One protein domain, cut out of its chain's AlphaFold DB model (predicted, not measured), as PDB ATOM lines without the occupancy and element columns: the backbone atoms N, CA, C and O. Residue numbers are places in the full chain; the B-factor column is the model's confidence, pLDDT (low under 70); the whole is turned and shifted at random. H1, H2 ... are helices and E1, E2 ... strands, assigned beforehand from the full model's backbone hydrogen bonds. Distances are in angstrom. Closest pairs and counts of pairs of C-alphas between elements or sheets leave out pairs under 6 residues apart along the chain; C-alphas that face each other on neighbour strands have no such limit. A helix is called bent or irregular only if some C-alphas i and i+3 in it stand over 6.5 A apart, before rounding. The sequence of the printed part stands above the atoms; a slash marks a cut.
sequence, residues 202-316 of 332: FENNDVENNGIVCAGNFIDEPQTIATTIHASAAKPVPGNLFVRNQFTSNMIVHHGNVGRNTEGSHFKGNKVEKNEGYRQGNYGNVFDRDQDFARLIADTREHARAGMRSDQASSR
ATOM      1  N   PHE A 202      34.264 145.658  16.613       88.19
ATOM      2  CA  PHE A 202      34.248 146.557  17.760       88.19
ATOM      3  C   PHE A 202      32.801 146.773  18.181       88.19
ATOM      4  O   PHE A 202      32.043 147.415  17.448       88.19
ATOM      5  N   GLU A 203      32.411 146.261  19.346       93.31
ATOM      6  CA  GLU A 203      31.045 146.400  19.842       93.31
ATOM      7  C   GLU A 203      30.976 146.959  21.263       93.31
ATOM      8  O   GLU A 203      31.700 146.503  22.143       93.31
ATOM      9  N   ASN A 204      30.053 147.905  21.481       93.62
ATOM     10  CA  ASN A 204      29.756 148.505  22.786       93.62
ATOM     11  C   ASN A 204      30.991 149.099  23.493       93.62
ATOM     12  O   ASN A 204      31.051 149.102  24.721       93.62
ATOM     13  N   ASN A 205      31.983 149.587  22.743       91.50
ATOM     14  CA  ASN A 205      33.110 150.301  23.341       91.50
ATOM     15  C   ASN A 205      32.659 151.703  23.741       91.50
ATOM     16  O   ASN A 205      32.042 152.382  22.924       91.50
ATOM     17  N   ASP A 206      32.999 152.138  24.950       94.19
ATOM     18  CA  ASP A 206      32.817 153.517  25.400       94.19
ATOM     19  C   ASP A 206      34.195 154.152  25.599       94.19
ATOM     20  O   ASP A 206      35.013 153.658  26.377       94.19
ATOM     21  N   VAL A 207      34.488 155.186  24.815       92.00
ATOM     22  CA  VAL A 207      35.799 155.830  24.755       92.00
ATOM     23  C   VAL A 207      35.629 157.315  25.003       92.00
ATOM     24  O   VAL A 207      35.108 158.054  24.160       92.00
ATOM     25  N   GLU A 208      36.114 157.772  26.152       92.31
ATOM     26  CA  GLU A 208      35.920 159.147  26.586       92.31
ATOM     27  C   GLU A 208      37.198 159.861  27.022       92.31
ATOM     28  O   GLU A 208      38.119 159.249  27.557       92.31
ATOM     29  N   ASN A 209      37.225 161.181  26.814       91.12
ATOM     30  CA  ASN A 209      38.253 162.089  27.333       91.12
ATOM     31  C   ASN A 209      39.697 161.767  26.885       91.12
ATOM     32  O   ASN A 209      40.650 161.990  27.633       91.12
ATOM     33  N   ASN A 210      39.886 161.257  25.663       89.81
ATOM     34  CA  ASN A 210      41.211 160.960  25.108       89.81
ATOM     35  C   ASN A 210      41.725 162.061  24.176       89.81
ATOM     36  O   ASN A 210      40.964 162.827  23.591       89.81
ATOM     37  N   GLY A 211      43.044 162.084  23.969       87.81
ATOM     38  CA  GLY A 211      43.681 162.916  22.949       87.81
ATOM     39  C   GLY A 211      43.318 162.458  21.532       87.81
ATOM     40  O   GLY A 211      42.463 163.038  20.879       87.81
ATOM     41  N   ILE A 212      43.980 161.417  21.026       88.06
ATOM     42  CA  ILE A 212      43.715 160.881  19.684       88.06
ATOM     43  C   ILE A 212      43.322 159.415  19.813       88.06
ATOM     44  O   ILE A 212      44.077 158.619  20.369       88.06
ATOM     45  N   VAL A 213      42.161 159.066  19.271       89.31
ATOM     46  CA  VAL A 213      41.632 157.706  19.202       89.31
ATOM     47  C   VAL A 213      41.623 157.276  17.743       89.31
ATOM     48  O   VAL A 213      40.971 157.906  16.915       89.31
ATOM     49  N   CYS A 214      42.322 156.190  17.429       90.19
ATOM     50  CA  CYS A 214      42.293 155.564  16.111       90.19
ATOM     51  C   CYS A 214      41.830 154.118  16.275       90.19
ATOM     52  O   CYS A 214      42.496 153.339  16.954       90.19
ATOM     53  N   ALA A 215      40.715 153.760  15.647       88.62
ATOM     54  CA  ALA A 215      40.180 152.407  15.669       88.62
ATOM     55  C   ALA A 215      40.069 151.872  14.236       88.62
ATOM     56  O   ALA A 215      39.304 152.386  13.418       88.62
ATOM     57  N   GLY A 216      40.848 150.838  13.923       87.94
ATOM     58  CA  GLY A 216      40.895 150.207  12.607       87.94
ATOM     59  C   GLY A 216      42.270 149.625  12.295       87.94
ATOM     60  O   GLY A 216      43.195 149.725  13.103       87.94
ATOM     61  N   ASN A 217      42.413 149.014  11.119       86.06
ATOM     62  CA  ASN A 217      43.694 148.474  10.680       86.06
ATOM     63  C   ASN A 217      44.618 149.613  10.245       86.06
ATOM     64  O   ASN A 217      44.216 150.507   9.498       86.06
ATOM     65  N   PHE A 218      45.871 149.551  10.684       81.75
ATOM     66  CA  PHE A 218      46.899 150.514  10.323       81.75
ATOM     67  C   PHE A 218      48.004 149.798   9.549       81.75
ATOM     68  O   PHE A 218      48.741 148.996  10.118       81.75
ATOM     69  N   ILE A 219      48.097 150.072   8.250       79.44
ATOM     70  CA  ILE A 219      49.161 149.556   7.393       79.44
ATOM     71  C   ILE A 219      50.082 150.707   7.030       79.44
ATOM     72  O   ILE A 219      49.835 151.472   6.093       79.44
ATOM     73  N   ASP A 220      51.164 150.807   7.791       70.25
ATOM     74  CA  ASP A 220      52.308 151.645   7.464       70.25
ATOM     75  C   ASP A 220      53.271 150.837   6.595       70.25
ATOM     76  O   ASP A 220      54.305 150.358   7.054       70.25
ATOM     77  N   GLU A 221      52.888 150.577   5.342       63.88
ATOM     78  CA  GLU A 221      53.850 150.024   4.393       63.88
ATOM     79  C   GLU A 221      54.829 151.139   4.000       63.88
ATOM     80  O   GLU A 221      54.421 152.118   3.355       63.88
ATOM     81  N   PRO A 222      56.128 151.021   4.338       54.25
ATOM     82  CA  PRO A 222      57.115 151.939   3.809       54.25
ATOM     83  C   PRO A 222      57.084 151.829   2.284       54.25
ATOM     84  O   PRO A 222      57.130 150.736   1.726       54.25
ATOM     85  N   GLN A 223      57.021 152.970   1.594       49.41
ATOM     86  CA  GLN A 223      57.177 153.036   0.139       49.41
ATOM     87  C   GLN A 223      58.615 152.666  -0.264       49.41
ATOM     88  O   GLN A 223      59.370 153.504  -0.760       49.41
ATOM     89  N   THR A 224      59.052 151.431  -0.046       45.00
ATOM     90  CA  THR A 224      60.226 150.912  -0.732       45.00
ATOM     91  C   THR A 224      59.829 150.679  -2.187       45.00
ATOM     92  O   THR A 224      58.934 149.908  -2.512       45.00
ATOM     93  N   ILE A 225      60.505 151.387  -3.093       46.75
ATOM     94  CA  ILE A 225      60.271 151.357  -4.548       46.75
ATOM     95  C   ILE A 225      60.304 149.918  -5.114       46.75
ATOM     96  O   ILE A 225      59.668 149.648  -6.134       46.75
ATOM     97  N   ALA A 226      60.960 148.981  -4.420       42.41
ATOM     98  CA  ALA A 226      61.074 147.574  -4.797       42.41
ATOM     99  C   ALA A 226      59.742 146.788  -4.796       42.41
ATOM    100  O   ALA A 226      59.613 145.840  -5.563       42.41
ATOM    101  N   THR A 227      58.728 147.182  -4.016       46.28
ATOM    102  CA  THR A 227      57.433 146.466  -3.956       46.28
ATOM    103  C   THR A 227      56.414 146.944  -4.992       46.28
ATOM    104  O   THR A 227      55.364 146.326  -5.164       46.28
ATOM    105  N   THR A 228      56.723 148.002  -5.750       47.31
ATOM    106  CA  THR A 228      55.804 148.584  -6.749       47.31
ATOM    107  C   THR A 228      55.420 147.589  -7.855       47.31
ATOM    108  O   THR A 228      54.352 147.719  -8.443       47.31
ATOM    109  N   ILE A 229      56.245 146.566  -8.113       48.50
ATOM    110  CA  ILE A 229      55.992 145.564  -9.164       48.50
ATOM    111  C   ILE A 229      55.021 144.454  -8.694       48.50
ATOM    112  O   ILE A 229      54.377 143.826  -9.528       48.50
ATOM    113  N   HIS A 230      54.817 144.270  -7.381       46.25
ATOM    114  CA  HIS A 230      53.877 143.274  -6.829       46.25
ATOM    115  C   HIS A 230      52.655 143.871  -6.107       46.25
ATOM    116  O   HIS A 230      51.796 143.127  -5.636       46.25
ATOM    117  N   ALA A 231      52.520 145.201  -6.061       50.41
ATOM    118  CA  ALA A 231      51.428 145.883  -5.359       50.41
ATOM    119  C   ALA A 231      50.014 145.565  -5.898       50.41
ATOM    120  O   ALA A 231      49.032 145.787  -5.191       50.41
ATOM    121  N   SER A 232      49.883 145.019  -7.114       51.94
ATOM    122  CA  SER A 232      48.593 144.569  -7.663       51.94
ATOM    123  C   SER A 232      48.095 143.237  -7.084       51.94
ATOM    124  O   SER A 232      46.947 142.879  -7.327       51.94
ATOM    125  N   ALA A 233      48.923 142.513  -6.318       57.53
ATOM    126  CA  ALA A 233      48.582 141.212  -5.733       57.53
ATOM    127  C   ALA A 233      48.428 141.233  -4.200       57.53
ATOM    128  O   ALA A 233      48.118 140.199  -3.604       57.53
ATOM    129  N   ALA A 234      48.643 142.381  -3.546       66.06
ATOM    130  CA  ALA A 234      48.420 142.504  -2.109       66.06
ATOM    131  C   ALA A 234      46.923 142.342  -1.814       66.06
ATOM    132  O   ALA A 234      46.097 143.091  -2.345       66.06
ATOM    133  N   LYS A 235      46.577 141.344  -0.989       75.25
ATOM    134  CA  LYS A 235      45.193 141.120  -0.562       75.25
ATOM    135  C   LYS A 235      44.664 142.396   0.101       75.25
ATOM    136  O   LYS A 235      45.403 143.010   0.874       75.25
ATOM    137  N   PRO A 236      43.424 142.803  -0.208       77.94
ATOM    138  CA  PRO A 236      42.861 144.001   0.376       77.94
ATOM    139  C   PRO A 236      42.786 143.862   1.900       77.94
ATOM    140  O   PRO A 236      42.588 142.770   2.435       77.94
ATOM    141  N   VAL A 237      42.993 144.977   2.597       80.06
ATOM    142  CA  VAL A 237      42.900 145.015   4.055       80.06
ATOM    143  C   VAL A 237      41.428 144.920   4.415       80.06
ATOM    144  O   VAL A 237      40.685 145.839   4.053       80.06
ATOM    145  N   PRO A 238      40.998 143.873   5.124       85.44
ATOM    146  CA  PRO A 238      39.598 143.688   5.458       85.44
ATOM    147  C   PRO A 238      39.032 144.903   6.204       85.44
ATOM    148  O   PRO A 238      39.707 145.554   7.017       85.44
ATOM    149  N   GLY A 239      37.778 145.226   5.896       86.44
ATOM    150  CA  GLY A 239      37.022 146.268   6.583       86.44
ATOM    151  C   GLY A 239      36.778 145.887   8.042       86.44
ATOM    152  O   GLY A 239      36.798 144.712   8.394       86.44
ATOM    153  N   ASN A 240      36.534 146.862   8.915       88.75
ATOM    154  CA  ASN A 240      36.119 146.568  10.292       88.75
ATOM    155  C   ASN A 240      34.621 146.805  10.450       88.75
ATOM    156  O   ASN A 240      34.033 147.611   9.725       88.75
ATOM    157  N   LEU A 241      34.016 146.149  11.434       89.44
ATOM    158  CA  LEU A 241      32.624 146.351  11.804       89.44
ATOM    159  C   LEU A 241      32.546 147.001  13.191       89.44
ATOM    160  O   LEU A 241      32.950 146.416  14.191       89.44
ATOM    161  N   PHE A 242      32.003 148.215  13.238       90.00
ATOM    162  CA  PHE A 242      31.816 149.007  14.452       90.00
ATOM    163  C   PHE A 242      30.332 149.064  14.813       90.00
ATOM    164  O   PHE A 242      29.551 149.699  14.098       90.00
ATOM    165  N   VAL A 243      29.934 148.446  15.923       92.31
ATOM    166  CA  VAL A 243      28.543 148.372  16.381       92.31
ATOM    167  C   VAL A 243      28.378 149.027  17.751       92.31
ATOM    168  O   VAL A 243      28.992 148.609  18.722       92.31
ATOM    169  N   ARG A 244      27.495 150.022  17.866       95.31
ATOM    170  CA  ARG A 244      27.097 150.626  19.154       95.31
ATOM    171  C   ARG A 244      28.254 151.158  20.007       95.31
ATOM    172  O   ARG A 244      28.176 151.151  21.228       95.31
ATOM    173  N   ASN A 245      29.324 151.623  19.377       94.19
ATOM    174  CA  ASN A 245      30.431 152.246  20.090       94.19
ATOM    175  C   ASN A 245      30.103 153.707  20.398       94.19
ATOM    176  O   ASN A 245      29.515 154.391  19.559       94.19
ATOM    177  N   GLN A 246      30.507 154.187  21.563       95.88
ATOM    178  CA  GLN A 246      30.321 155.546  22.033       95.88
ATOM    179  C   GLN A 246      31.679 156.242  22.166       95.88
ATOM    180  O   GLN A 246      32.612 155.707  22.752       95.88
ATOM    181  N   PHE A 247      31.786 157.440  21.596       94.19
ATOM    182  CA  PHE A 247      32.981 158.273  21.666       94.19
ATOM    183  C   PHE A 247      32.589 159.641  22.190       94.19
ATOM    184  O   PHE A 247      31.857 160.367  21.508       94.19
ATOM    185  N   THR A 248      33.070 159.995  23.378       94.25
ATOM    186  CA  THR A 248      32.628 161.201  24.083       94.25
ATOM    187  C   THR A 248      33.809 162.091  24.469       94.25
ATOM    188  O   THR A 248      34.740 161.636  25.116       94.25
ATOM    189  N   SER A 249      33.778 163.380  24.131       93.25
ATOM    190  CA  SER A 249      34.768 164.355  24.637       93.25
ATOM    191  C   SER A 249      36.241 164.043  24.306       93.25
ATOM    192  O   SER A 249      37.134 164.382  25.080       93.25
ATOM    193  N   ASN A 250      36.530 163.384  23.185       91.06
ATOM    194  CA  ASN A 250      37.905 163.160  22.728       91.06
ATOM    195  C   ASN A 250      38.371 164.309  21.814       91.06
ATOM    196  O   ASN A 250      37.564 164.910  21.106       91.06
ATOM    197  N   MET A 251      39.675 164.583  21.759       83.81
ATOM    198  CA  MET A 251      40.211 165.626  20.876       83.81
ATOM    199  C   MET A 251      40.144 165.192  19.398       83.81
ATOM    200  O   MET A 251      39.655 165.935  18.559       83.81
ATOM    201  N   ILE A 252      40.554 163.976  19.036       89.31
ATOM    202  CA  ILE A 252      40.346 163.434  17.681       89.31
ATOM    203  C   ILE A 252      39.930 161.980  17.766       89.31
ATOM    204  O   ILE A 252      40.535 161.195  18.489       89.31
ATOM    205  N   VAL A 253      38.945 161.610  16.959       90.19
ATOM    206  CA  VAL A 253      38.512 160.229  16.784       90.19
ATOM    207  C   VAL A 253      38.525 159.883  15.301       90.19
ATOM    208  O   VAL A 253      37.898 160.563  14.490       90.19
ATOM    209  N   HIS A 254      39.211 158.804  14.945       93.12
ATOM    210  CA  HIS A 254      39.185 158.221  13.611       93.12
ATOM    211  C   HIS A 254      38.778 156.760  13.671       93.12
ATOM    212  O   HIS A 254      39.436 155.957  14.333       93.12
ATOM    213  N   HIS A 255      37.719 156.412  12.940       90.31
ATOM    214  CA  HIS A 255      37.365 155.019  12.705       90.31
ATOM    215  C   HIS A 255      37.464 154.659  11.237       90.31
ATOM    216  O   HIS A 255      36.793 155.249  10.384       90.31
ATOM    217  N   GLY A 256      38.232 153.621  10.967       89.25
ATOM    218  CA  GLY A 256      38.456 153.105   9.633       89.25
ATOM    219  C   GLY A 256      39.913 152.737   9.438       89.25
ATOM    220  O   GLY A 256      40.772 152.986  10.282       89.25
ATOM    221  N   ASN A 257      40.187 152.109   8.308       90.50
ATOM    222  CA  ASN A 257      41.528 151.653   7.995       90.50
ATOM    223  C   ASN A 257      42.414 152.817   7.533       90.50
ATOM    224  O   ASN A 257      41.940 153.794   6.955       90.50
ATOM    225  N   VAL A 258      43.721 152.694   7.733       86.06
ATOM    226  CA  VAL A 258      44.726 153.586   7.149       86.06
ATOM    227  C   VAL A 258      45.696 152.729   6.356       86.06
ATOM    228  O   VAL A 258      46.330 151.841   6.918       86.06
ATOM    229  N   GLY A 259      45.800 152.980   5.056       83.06
ATOM    230  CA  GLY A 259      46.646 152.212   4.150       83.06
ATOM    231  C   GLY A 259      46.010 152.027   2.775       83.06
ATOM    232  O   GLY A 259      44.827 152.306   2.557       83.06
ATOM    233  N   ARG A 260      46.810 151.552   1.818       80.31
ATOM    234  CA  ARG A 260      46.329 151.241   0.466       80.31
ATOM    235  C   ARG A 260      45.468 149.980   0.475       80.31
ATOM    236  O   ARG A 260      45.602 149.141   1.358       80.31
ATOM    237  N   ASN A 261      44.614 149.847  -0.540       83.69
ATOM    238  CA  ASN A 261      43.788 148.658  -0.777       83.69
ATOM    239  C   ASN A 261      42.924 148.259   0.430       83.69
ATOM    240  O   ASN A 261      42.742 147.079   0.703       83.69
ATOM    241  N   THR A 262      42.410 149.233   1.180       82.75
ATOM    242  CA  THR A 262      41.547 148.959   2.330       82.75
ATOM    243  C   THR A 262      40.102 148.778   1.885       82.75
ATOM    244  O   THR A 262      39.557 149.601   1.149       82.75
ATOM    245  N   GLU A 263      39.459 147.714   2.348       83.56
ATOM    246  CA  GLU A 263      38.020 147.535   2.185       83.56
ATOM    247  C   GLU A 263      37.267 148.490   3.113       83.56
ATOM    248  O   GLU A 263      37.749 148.859   4.192       83.56
ATOM    249  N   GLY A 264      36.075 148.914   2.691       81.62
ATOM    250  CA  GLY A 264      35.222 149.807   3.473       81.62
ATOM    251  C   GLY A 264      34.899 149.226   4.851       81.62
ATOM    252  O   GLY A 264      34.610 148.042   4.982       81.62
ATOM    253  N   SER A 265      34.941 150.065   5.885       87.31
ATOM    254  CA  SER A 265      34.458 149.684   7.217       87.31
ATOM    255  C   SER A 265      32.947 149.915   7.333       87.31
ATOM    256  O   SER A 265      32.404 150.850   6.740       87.31
ATOM    257  N   HIS A 266      32.270 149.082   8.120       87.12
ATOM    258  CA  HIS A 266      30.840 149.172   8.395       87.12
ATOM    259  C   HIS A 266      30.580 149.730   9.795       87.12
ATOM    260  O   HIS A 266      31.260 149.390  10.761       87.12
ATOM    261  N   PHE A 267      29.554 150.571   9.912       89.56
ATOM    262  CA  PHE A 267      29.241 151.314  11.131       89.56
ATOM    263  C   PHE A 267      27.747 151.198  11.433       89.56
ATOM    264  O   PHE A 267      26.924 151.530  10.582       89.56
ATOM    265  N   LYS A 268      27.379 150.742  12.633       90.31
ATOM    266  CA  LYS A 268      25.979 150.546  13.027       90.31
ATOM    267  C   LYS A 268      25.728 151.048  14.444       90.31
ATOM    268  O   LYS A 268      26.215 150.468  15.404       90.31
ATOM    269  N   GLY A 269      24.924 152.101  14.584       88.62
ATOM    270  CA  GLY A 269      24.501 152.612  15.894       88.62
ATOM    271  C   GLY A 269      25.620 153.223  16.741       88.62
ATOM    272  O   GLY A 269      25.469 153.292  17.954       88.62
ATOM    273  N   ASN A 270      26.740 153.630  16.134       91.50
ATOM    274  CA  ASN A 270      27.808 154.319  16.857       91.50
ATOM    275  C   ASN A 270      27.374 155.746  17.215       91.50
ATOM    276  O   ASN A 270      26.697 156.412  16.431       91.50
ATOM    277  N   LYS A 271      27.792 156.203  18.389       93.19
ATOM    278  CA  LYS A 271      27.451 157.494  18.966       93.19
ATOM    279  C   LYS A 271      28.724 158.313  19.153       93.19
ATOM    280  O   LYS A 271      29.705 157.826  19.703       93.19
ATOM    281  N   VAL A 272      28.717 159.548  18.671       91.00
ATOM    282  CA  VAL A 272      29.877 160.442  18.700       91.00
ATOM    283  C   VAL A 272      29.403 161.776  19.246       91.00
ATOM    284  O   VAL A 272      28.627 162.470  18.596       91.00
ATOM    285  N   GLU A 273      29.834 162.124  20.452       92.25
ATOM    286  CA  GLU A 273      29.380 163.324  21.155       92.25
ATOM    287  C   GLU A 273      30.559 164.137  21.676       92.25
ATOM    288  O   GLU A 273      31.513 163.597  22.220       92.25
ATOM    289  N   LYS A 274      30.480 165.466  21.555       90.06
ATOM    290  CA  LYS A 274      31.427 166.404  22.186       90.06
ATOM    291  C   LYS A 274      32.909 166.208  21.814       90.06
ATOM    292  O   LYS A 274      33.766 166.727  22.513       90.06
ATOM    293  N   ASN A 275      33.225 165.480  20.743       87.81
ATOM    294  CA  ASN A 275      34.605 165.345  20.273       87.81
ATOM    295  C   ASN A 275      35.021 166.597  19.489       87.81
ATOM    296  O   ASN A 275      34.196 167.161  18.770       87.81
ATOM    297  N   GLU A 276      36.283 167.010  19.601       87.56
ATOM    298  CA  GLU A 276      36.802 168.183  18.881       87.56
ATOM    299  C   GLU A 276      36.998 167.891  17.382       87.56
ATOM    300  O   GLU A 276      36.713 168.734  16.533       87.56
ATOM    301  N   GLY A 277      37.395 166.664  17.038       87.00
ATOM    302  CA  GLY A 277      37.497 166.169  15.670       87.00
ATOM    303  C   GLY A 277      36.974 164.741  15.537       87.00
ATOM    304  O   GLY A 277      37.263 163.876  16.365       87.00
ATOM    305  N   TYR A 278      36.222 164.472  14.469       90.69
ATOM    306  CA  TYR A 278      35.730 163.135  14.146       90.69
ATOM    307  C   TYR A 278      35.877 162.836  12.656       90.69
ATOM    308  O   TYR A 278      35.422 163.607  11.811       90.69
ATOM    309  N   ARG A 279      36.463 161.680  12.336       91.31
ATOM    310  CA  ARG A 279      36.535 161.155  10.976       91.31
ATOM    311  C   ARG A 279      36.077 159.704  10.941       91.31
ATOM    312  O   ARG A 279      36.605 158.844  11.641       91.31
ATOM    313  N   GLN A 280      35.143 159.425  10.046       91.19
ATOM    314  CA  GLN A 280      34.719 158.075   9.714       91.19
ATOM    315  C   GLN A 280      35.150 157.754   8.286       91.19
ATOM    316  O   GLN A 280      34.905 158.542   7.373       91.19
ATOM    317  N   GLY A 281      35.771 156.596   8.088       87.38
ATOM    318  CA  GLY A 281      36.189 156.114   6.777       87.38
ATOM    319  C   GLY A 281      37.675 155.795   6.701       87.38
ATOM    320  O   GLY A 281      38.436 155.982   7.650       87.38
ATOM    321  N   ASN A 282      38.082 155.276   5.548       88.12
ATOM    322  CA  ASN A 282      39.449 154.829   5.346       88.12
ATOM    323  C   ASN A 282      40.324 155.949   4.774       88.12
ATOM    324  O   ASN A 282      39.875 156.730   3.935       88.12
ATOM    325  N   TYR A 283      41.595 155.968   5.161       87.12
ATOM    326  CA  TYR A 283      42.624 156.759   4.496       87.12
ATOM    327  C   TYR A 283      43.464 155.866   3.590       87.12
ATOM    328  O   TYR A 283      43.872 154.781   3.996       87.12
ATOM    329  N   GLY A 284      43.773 156.344   2.382       81.31
ATOM    330  CA  GLY A 284      44.622 155.614   1.435       81.31
ATOM    331  C   GLY A 284      46.100 155.561   1.840       81.31
ATOM    332  O   GLY A 284      46.851 154.738   1.319       81.31
ATOM    333  N   ASN A 285      46.537 156.441   2.746       82.81
ATOM    334  CA  ASN A 285      47.864 156.423   3.353       82.81
ATOM    335  C   ASN A 285      47.889 157.220   4.673       82.81
ATOM    336  O   ASN A 285      46.978 157.991   4.970       82.81
ATOM    337  N   VAL A 286      48.963 157.030   5.441       78.19
ATOM    338  CA  VAL A 286      49.185 157.662   6.751       78.19
ATOM    339  C   VAL A 286      49.332 159.184   6.655       78.19
ATOM    340  O   VAL A 286      48.806 159.901   7.502       78.19
ATOM    341  N   PHE A 287      49.993 159.692   5.612       75.62
ATOM    342  CA  PHE A 287      50.259 161.126   5.460       75.62
ATOM    343  C   PHE A 287      48.981 161.941   5.279       75.62
ATOM    344  O   PHE A 287      48.843 162.995   5.897       75.62
ATOM    345  N   ASP A 288      48.041 161.448   4.473       79.75
ATOM    346  CA  ASP A 288      46.762 162.123   4.248       79.75
ATOM    347  C   ASP A 288      45.958 162.211   5.547       79.75
ATOM    348  O   ASP A 288      45.368 163.250   5.838       79.75
ATOM    349  N   ARG A 289      45.982 161.145   6.359       89.06
ATOM    350  CA  ARG A 289      45.372 161.155   7.693       89.06
ATOM    351  C   ARG A 289      46.022 162.196   8.584       89.06
ATOM    352  O   ARG A 289      45.325 163.019   9.165       89.06
ATOM    353  N   ASP A 290      47.341 162.158   8.703       81.06
ATOM    354  CA  ASP A 290      48.058 163.030   9.628       81.06
ATOM    355  C   ASP A 290      47.912 164.506   9.227       81.06
ATOM    356  O   ASP A 290      47.749 165.371  10.089       81.06
ATOM    357  N   GLN A 291      47.894 164.802   7.923       79.69
ATOM    358  CA  GLN A 291      47.623 166.144   7.415       79.69
ATOM    359  C   GLN A 291      46.201 166.603   7.755       79.69
ATOM    360  O   GLN A 291      45.995 167.756   8.133       79.69
ATOM    361  N   ASP A 292      45.223 165.718   7.616       83.81
ATOM    362  CA  ASP A 292      43.829 166.005   7.917       83.81
ATOM    363  C   ASP A 292      43.594 166.197   9.424       83.81
ATOM    364  O   ASP A 292      42.933 167.148   9.834       83.81
ATOM    365  N   PHE A 293      44.242 165.390  10.268       89.25
ATOM    366  CA  PHE A 293      44.234 165.570  11.720       89.25
ATOM    367  C   PHE A 293      44.878 166.893  12.121       89.25
ATOM    368  O   PHE A 293      44.341 167.607  12.964       89.25
ATOM    369  N   ALA A 294      46.004 167.256  11.506       81.25
ATOM    370  CA  ALA A 294      46.651 168.535  11.771       81.25
ATOM    371  C   ALA A 294      45.727 169.724  11.449       81.25
ATOM    372  O   ALA A 294      45.720 170.699  12.201       81.25
ATOM    373  N   ARG A 295      44.923 169.628  10.379       84.94
ATOM    374  CA  ARG A 295      43.905 170.637  10.037       84.94
ATOM    375  C   ARG A 295      42.783 170.678  11.070       84.94
ATOM    376  O   ARG A 295      42.523 171.745  11.606       84.94
ATOM    377  N   LEU A 296      42.215 169.528  11.437       84.62
ATOM    378  CA  LEU A 296      41.166 169.446  12.463       84.62
ATOM    379  C   LEU A 296      41.610 170.058  13.803       84.62
ATOM    380  O   LEU A 296      40.864 170.819  14.421       84.62
ATOM    381  N   ILE A 297      42.847 169.788  14.232       83.81
ATOM    382  CA  ILE A 297      43.420 170.391  15.448       83.81
ATOM    383  C   ILE A 297      43.551 171.910  15.296       83.81
ATOM    384  O   ILE A 297      43.279 172.655  16.239       83.81
ATOM    385  N   ALA A 298      44.028 172.381  14.140       85.00
ATOM    386  CA  ALA A 298      44.209 173.805  13.890       85.00
ATOM    387  C   ALA A 298      42.866 174.551  13.927       85.00
ATOM    388  O   ALA A 298      42.753 175.538  14.657       85.00
ATOM    389  N   ASP A 299      41.853 174.021  13.241       84.88
ATOM    390  CA  ASP A 299      40.508 174.597  13.164       84.88
ATOM    391  C   ASP A 299      39.852 174.646  14.550       84.88
ATOM    392  O   ASP A 299      39.317 175.676  14.968       84.88
ATOM    393  N   THR A 300      39.979 173.568  15.329       80.06
ATOM    394  CA  THR A 300      39.465 173.521  16.707       80.06
ATOM    395  C   THR A 300      40.098 174.610  17.573       80.06
ATOM    396  O   THR A 300      39.411 175.336  18.296       80.06
ATOM    397  N   ARG A 301      41.423 174.770  17.488       84.81
ATOM    398  CA  ARG A 301      42.143 175.804  18.243       84.81
ATOM    399  C   ARG A 301      41.738 177.208  17.816       84.81
ATOM    400  O   ARG A 301      41.718 178.110  18.654       84.81
ATOM    401  N   GLU A 302      41.444 177.415  16.538       87.12
ATOM    402  CA  GLU A 302      40.962 178.696  16.034       87.12
ATOM    403  C   GLU A 302      39.562 179.016  16.570       87.12
ATOM    404  O   GLU A 302      39.357 180.108  17.108       87.12
ATOM    405  N   HIS A 303      38.640 178.052  16.552       82.88
ATOM    406  CA  HIS A 303      37.309 178.208  17.138       82.88
ATOM    407  C   HIS A 303      37.354 178.486  18.645       82.88
ATOM    408  O   HIS A 303      36.682 179.405  19.118       82.88
ATOM    409  N   ALA A 304      38.201 177.773  19.394       81.25
ATOM    410  CA  ALA A 304      38.392 178.021  20.823       81.25
ATOM    411  C   ALA A 304      38.896 179.452  21.093       81.25
ATOM    412  O   ALA A 304      38.408 180.141  21.991       81.25
ATOM    413  N   ARG A 305      39.836 179.946  20.275       85.50
ATOM    414  CA  ARG A 305      40.338 181.327  20.368       85.50
ATOM    415  C   ARG A 305      39.275 182.361  20.004       85.50
ATOM    416  O   ARG A 305      39.233 183.421  20.628       85.50
ATOM    417  N   ALA A 306      38.441 182.082  19.006       85.44
ATOM    418  CA  ALA A 306      37.354 182.969  18.605       85.44
ATOM    419  C   ALA A 306      36.294 183.097  19.712       85.44
ATOM    420  O   ALA A 306      35.912 184.219  20.044       85.44
ATOM    421  N   GLY A 307      35.907 181.984  20.347       84.19
ATOM    422  CA  GLY A 307      34.976 181.982  21.483       84.19
ATOM    423  C   GLY A 307      35.499 182.773  22.688       84.19
ATOM    424  O   GLY A 307      34.796 183.611  23.250       84.19
ATOM    425  N   MET A 308      36.784 182.624  23.026       80.00
ATOM    426  CA  MET A 308      37.391 183.425  24.100       80.00
ATOM    427  C   MET A 308      37.379 184.931  23.795       80.00
ATOM    428  O   MET A 308      37.222 185.750  24.701       80.00
ATOM    429  N   ARG A 309      37.527 185.321  22.521       82.81
ATOM    430  CA  ARG A 309      37.461 186.732  22.113       82.81
ATOM    431  C   ARG A 309      36.043 187.296  22.202       82.81
ATOM    432  O   ARG A 309      35.902 188.450  22.606       82.81
ATOM    433  N   SER A 310      35.008 186.519  21.872       78.06
ATOM    434  CA  SER A 310      33.616 186.974  22.010       78.06
ATOM    435  C   SER A 310      33.211 187.164  23.472       78.06
ATOM    436  O   SER A 310      32.570 188.162  23.798       78.06
ATOM    437  N   ASP A 311      33.660 186.286  24.371       79.06
ATOM    438  CA  ASP A 311      33.358 186.403  25.802       79.06
ATOM    439  C   ASP A 311      34.091 187.592  26.447       79.06
ATOM    440  O   ASP A 311      33.529 188.321  27.275       79.06
ATOM    441  N   GLN A 312      35.325 187.873  26.009       77.81
ATOM    442  CA  GLN A 312      36.052 189.084  26.408       77.81
ATOM    443  C   GLN A 312      35.412 190.374  25.866       77.81
ATOM    444  O   GLN A 312      35.395 191.394  26.558       77.81
ATOM    445  N   ALA A 313      34.856 190.352  24.652       73.56
ATOM    446  CA  ALA A 313      34.133 191.498  24.101       73.56
ATOM    447  C   ALA A 313      32.800 191.744  24.836       73.56
ATOM    448  O   ALA A 313      32.484 192.882  25.183       73.56
ATOM    449  N   SER A 314      32.059 190.676  25.149       74.50
ATOM    450  CA  SER A 314      30.791 190.736  25.893       74.50
ATOM    451  C   SER A 314      30.979 191.229  27.334       74.50
ATOM    452  O   SER A 314      30.201 192.047  27.828       74.50
ATOM    453  N   SER A 315      32.061 190.815  28.001       73.44
ATOM    454  CA  SER A 315      32.393 191.291  29.352       73.44
ATOM    455  C   SER A 315      32.838 192.760  29.389       73.44
ATOM    456  O   SER A 315      32.490 193.459  30.338       73.44
ATOM    457  N   ARG A 316      33.519 193.270  28.350       70.31
ATOM    458  CA  ARG A 316      33.848 194.708  28.231       70.31
ATOM    459  C   ARG A 316      32.640 195.596  27.930       70.31
ATOM    460  O   ARG A 316      32.629 196.747  28.348       70.31
TER     461      ARG A 316
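Overview. This is residues 202 to 316 of the 332 residues of an uncharacterized protein of Monosporascus sp. CRB-8-3 (UniProt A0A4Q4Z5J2). The printed part winds in three stacked turns, a short solenoid: residues 202 to 203 with E1 and E2, then E3, E4 and E5, then E6, E7 and E8, so that like strands lie side by side in small parallel sheets, E1 E4 E7, E2 E5 E8 and E3 E6. The long helix H2 packs with residues 289 to 300 on the sheet E2 E5 E8 and sticks out with residues 302 to 316, while residues 222 to 230, with H1, stick out at the opposite end. The printed part has 115 residues with two named helices and eight named strands, in the order E1 E2 H1 E3 E4 E5 E6 E7 E8 H2, of mixed class. It is loose, with a radius of gyration of the C-alphas of 17.8 A, and flat, spanning 66 by 35 by 17 A.

Arrangement. Begin at residues 202 to 203, which pair in parallel with residues 242 to 243 of E3, residues 241 to 243. Next comes E1, residues 206 to 208, an edge strand whose neighbour E4, residues 246 to 248, has E7, residues 271 to 273, as its other neighbour; look for N 207 and O 246 at 2.8 A and N 247 and O 271 at 2.8 A. E2, residues 212 to 215, E5, residues 252 to 255, and E8, residues 277 to 280, are parallel too, with N 213 and O 252 at 2.8 A and N 279 and O 253 at 2.8 A. E3 and E6, residues 266 to 268, are parallel, with N 242 and O 266 at 2.8 A. E3 runs on into E4 at 74 degrees, and E6 into E7 at 79 degrees. H1, residues 225 to 229, is apart from H2, residues 286 to 316. H2 is on the sheet E2 E5 E8 in two layers, a helix on one face of a sheet, at a height over the sheet of 5.3 A, and runs along the strands at 26 degrees to E5 on the local plane. The closest C-alphas of E8 and H2, Gly 277 and Leu 296, are 5.9 A apart. In H2 every O i to N i+4 pair is within hydrogen-bond range; in H1 0 of 1 is, beside 1 of 2 O i to N i+3 pairs.

Along the chain. Find C-alpha 206 at (32.817, 153.517, 25.400), where E1 begins. E1 and E3 each measure 6.5 A, E2 10.0 A. H1, 8.6 A long, is only just irregular: C-alphas 226 and 229 are 7.0 A apart. E4 measures 6.4 A, E5 10.2 A, E6 6.9 A, E7 6.5 A and E8 10.4 A. H2 runs 45.5 A from C-alpha 286 at (49.185, 157.662, 6.751) to C-alpha 316 at (33.848, 194.708, 28.231).

Size, cuts and confidence. The C-alphas of Ile 229 and Arg 316, the two farthest apart, are 65.6 A from each other. The printed part has no cut. The link from H1 to E3, 11 residues, is long. Residues 221 to 234 have pLDDT under 70; the mean of the printed part is 81.8.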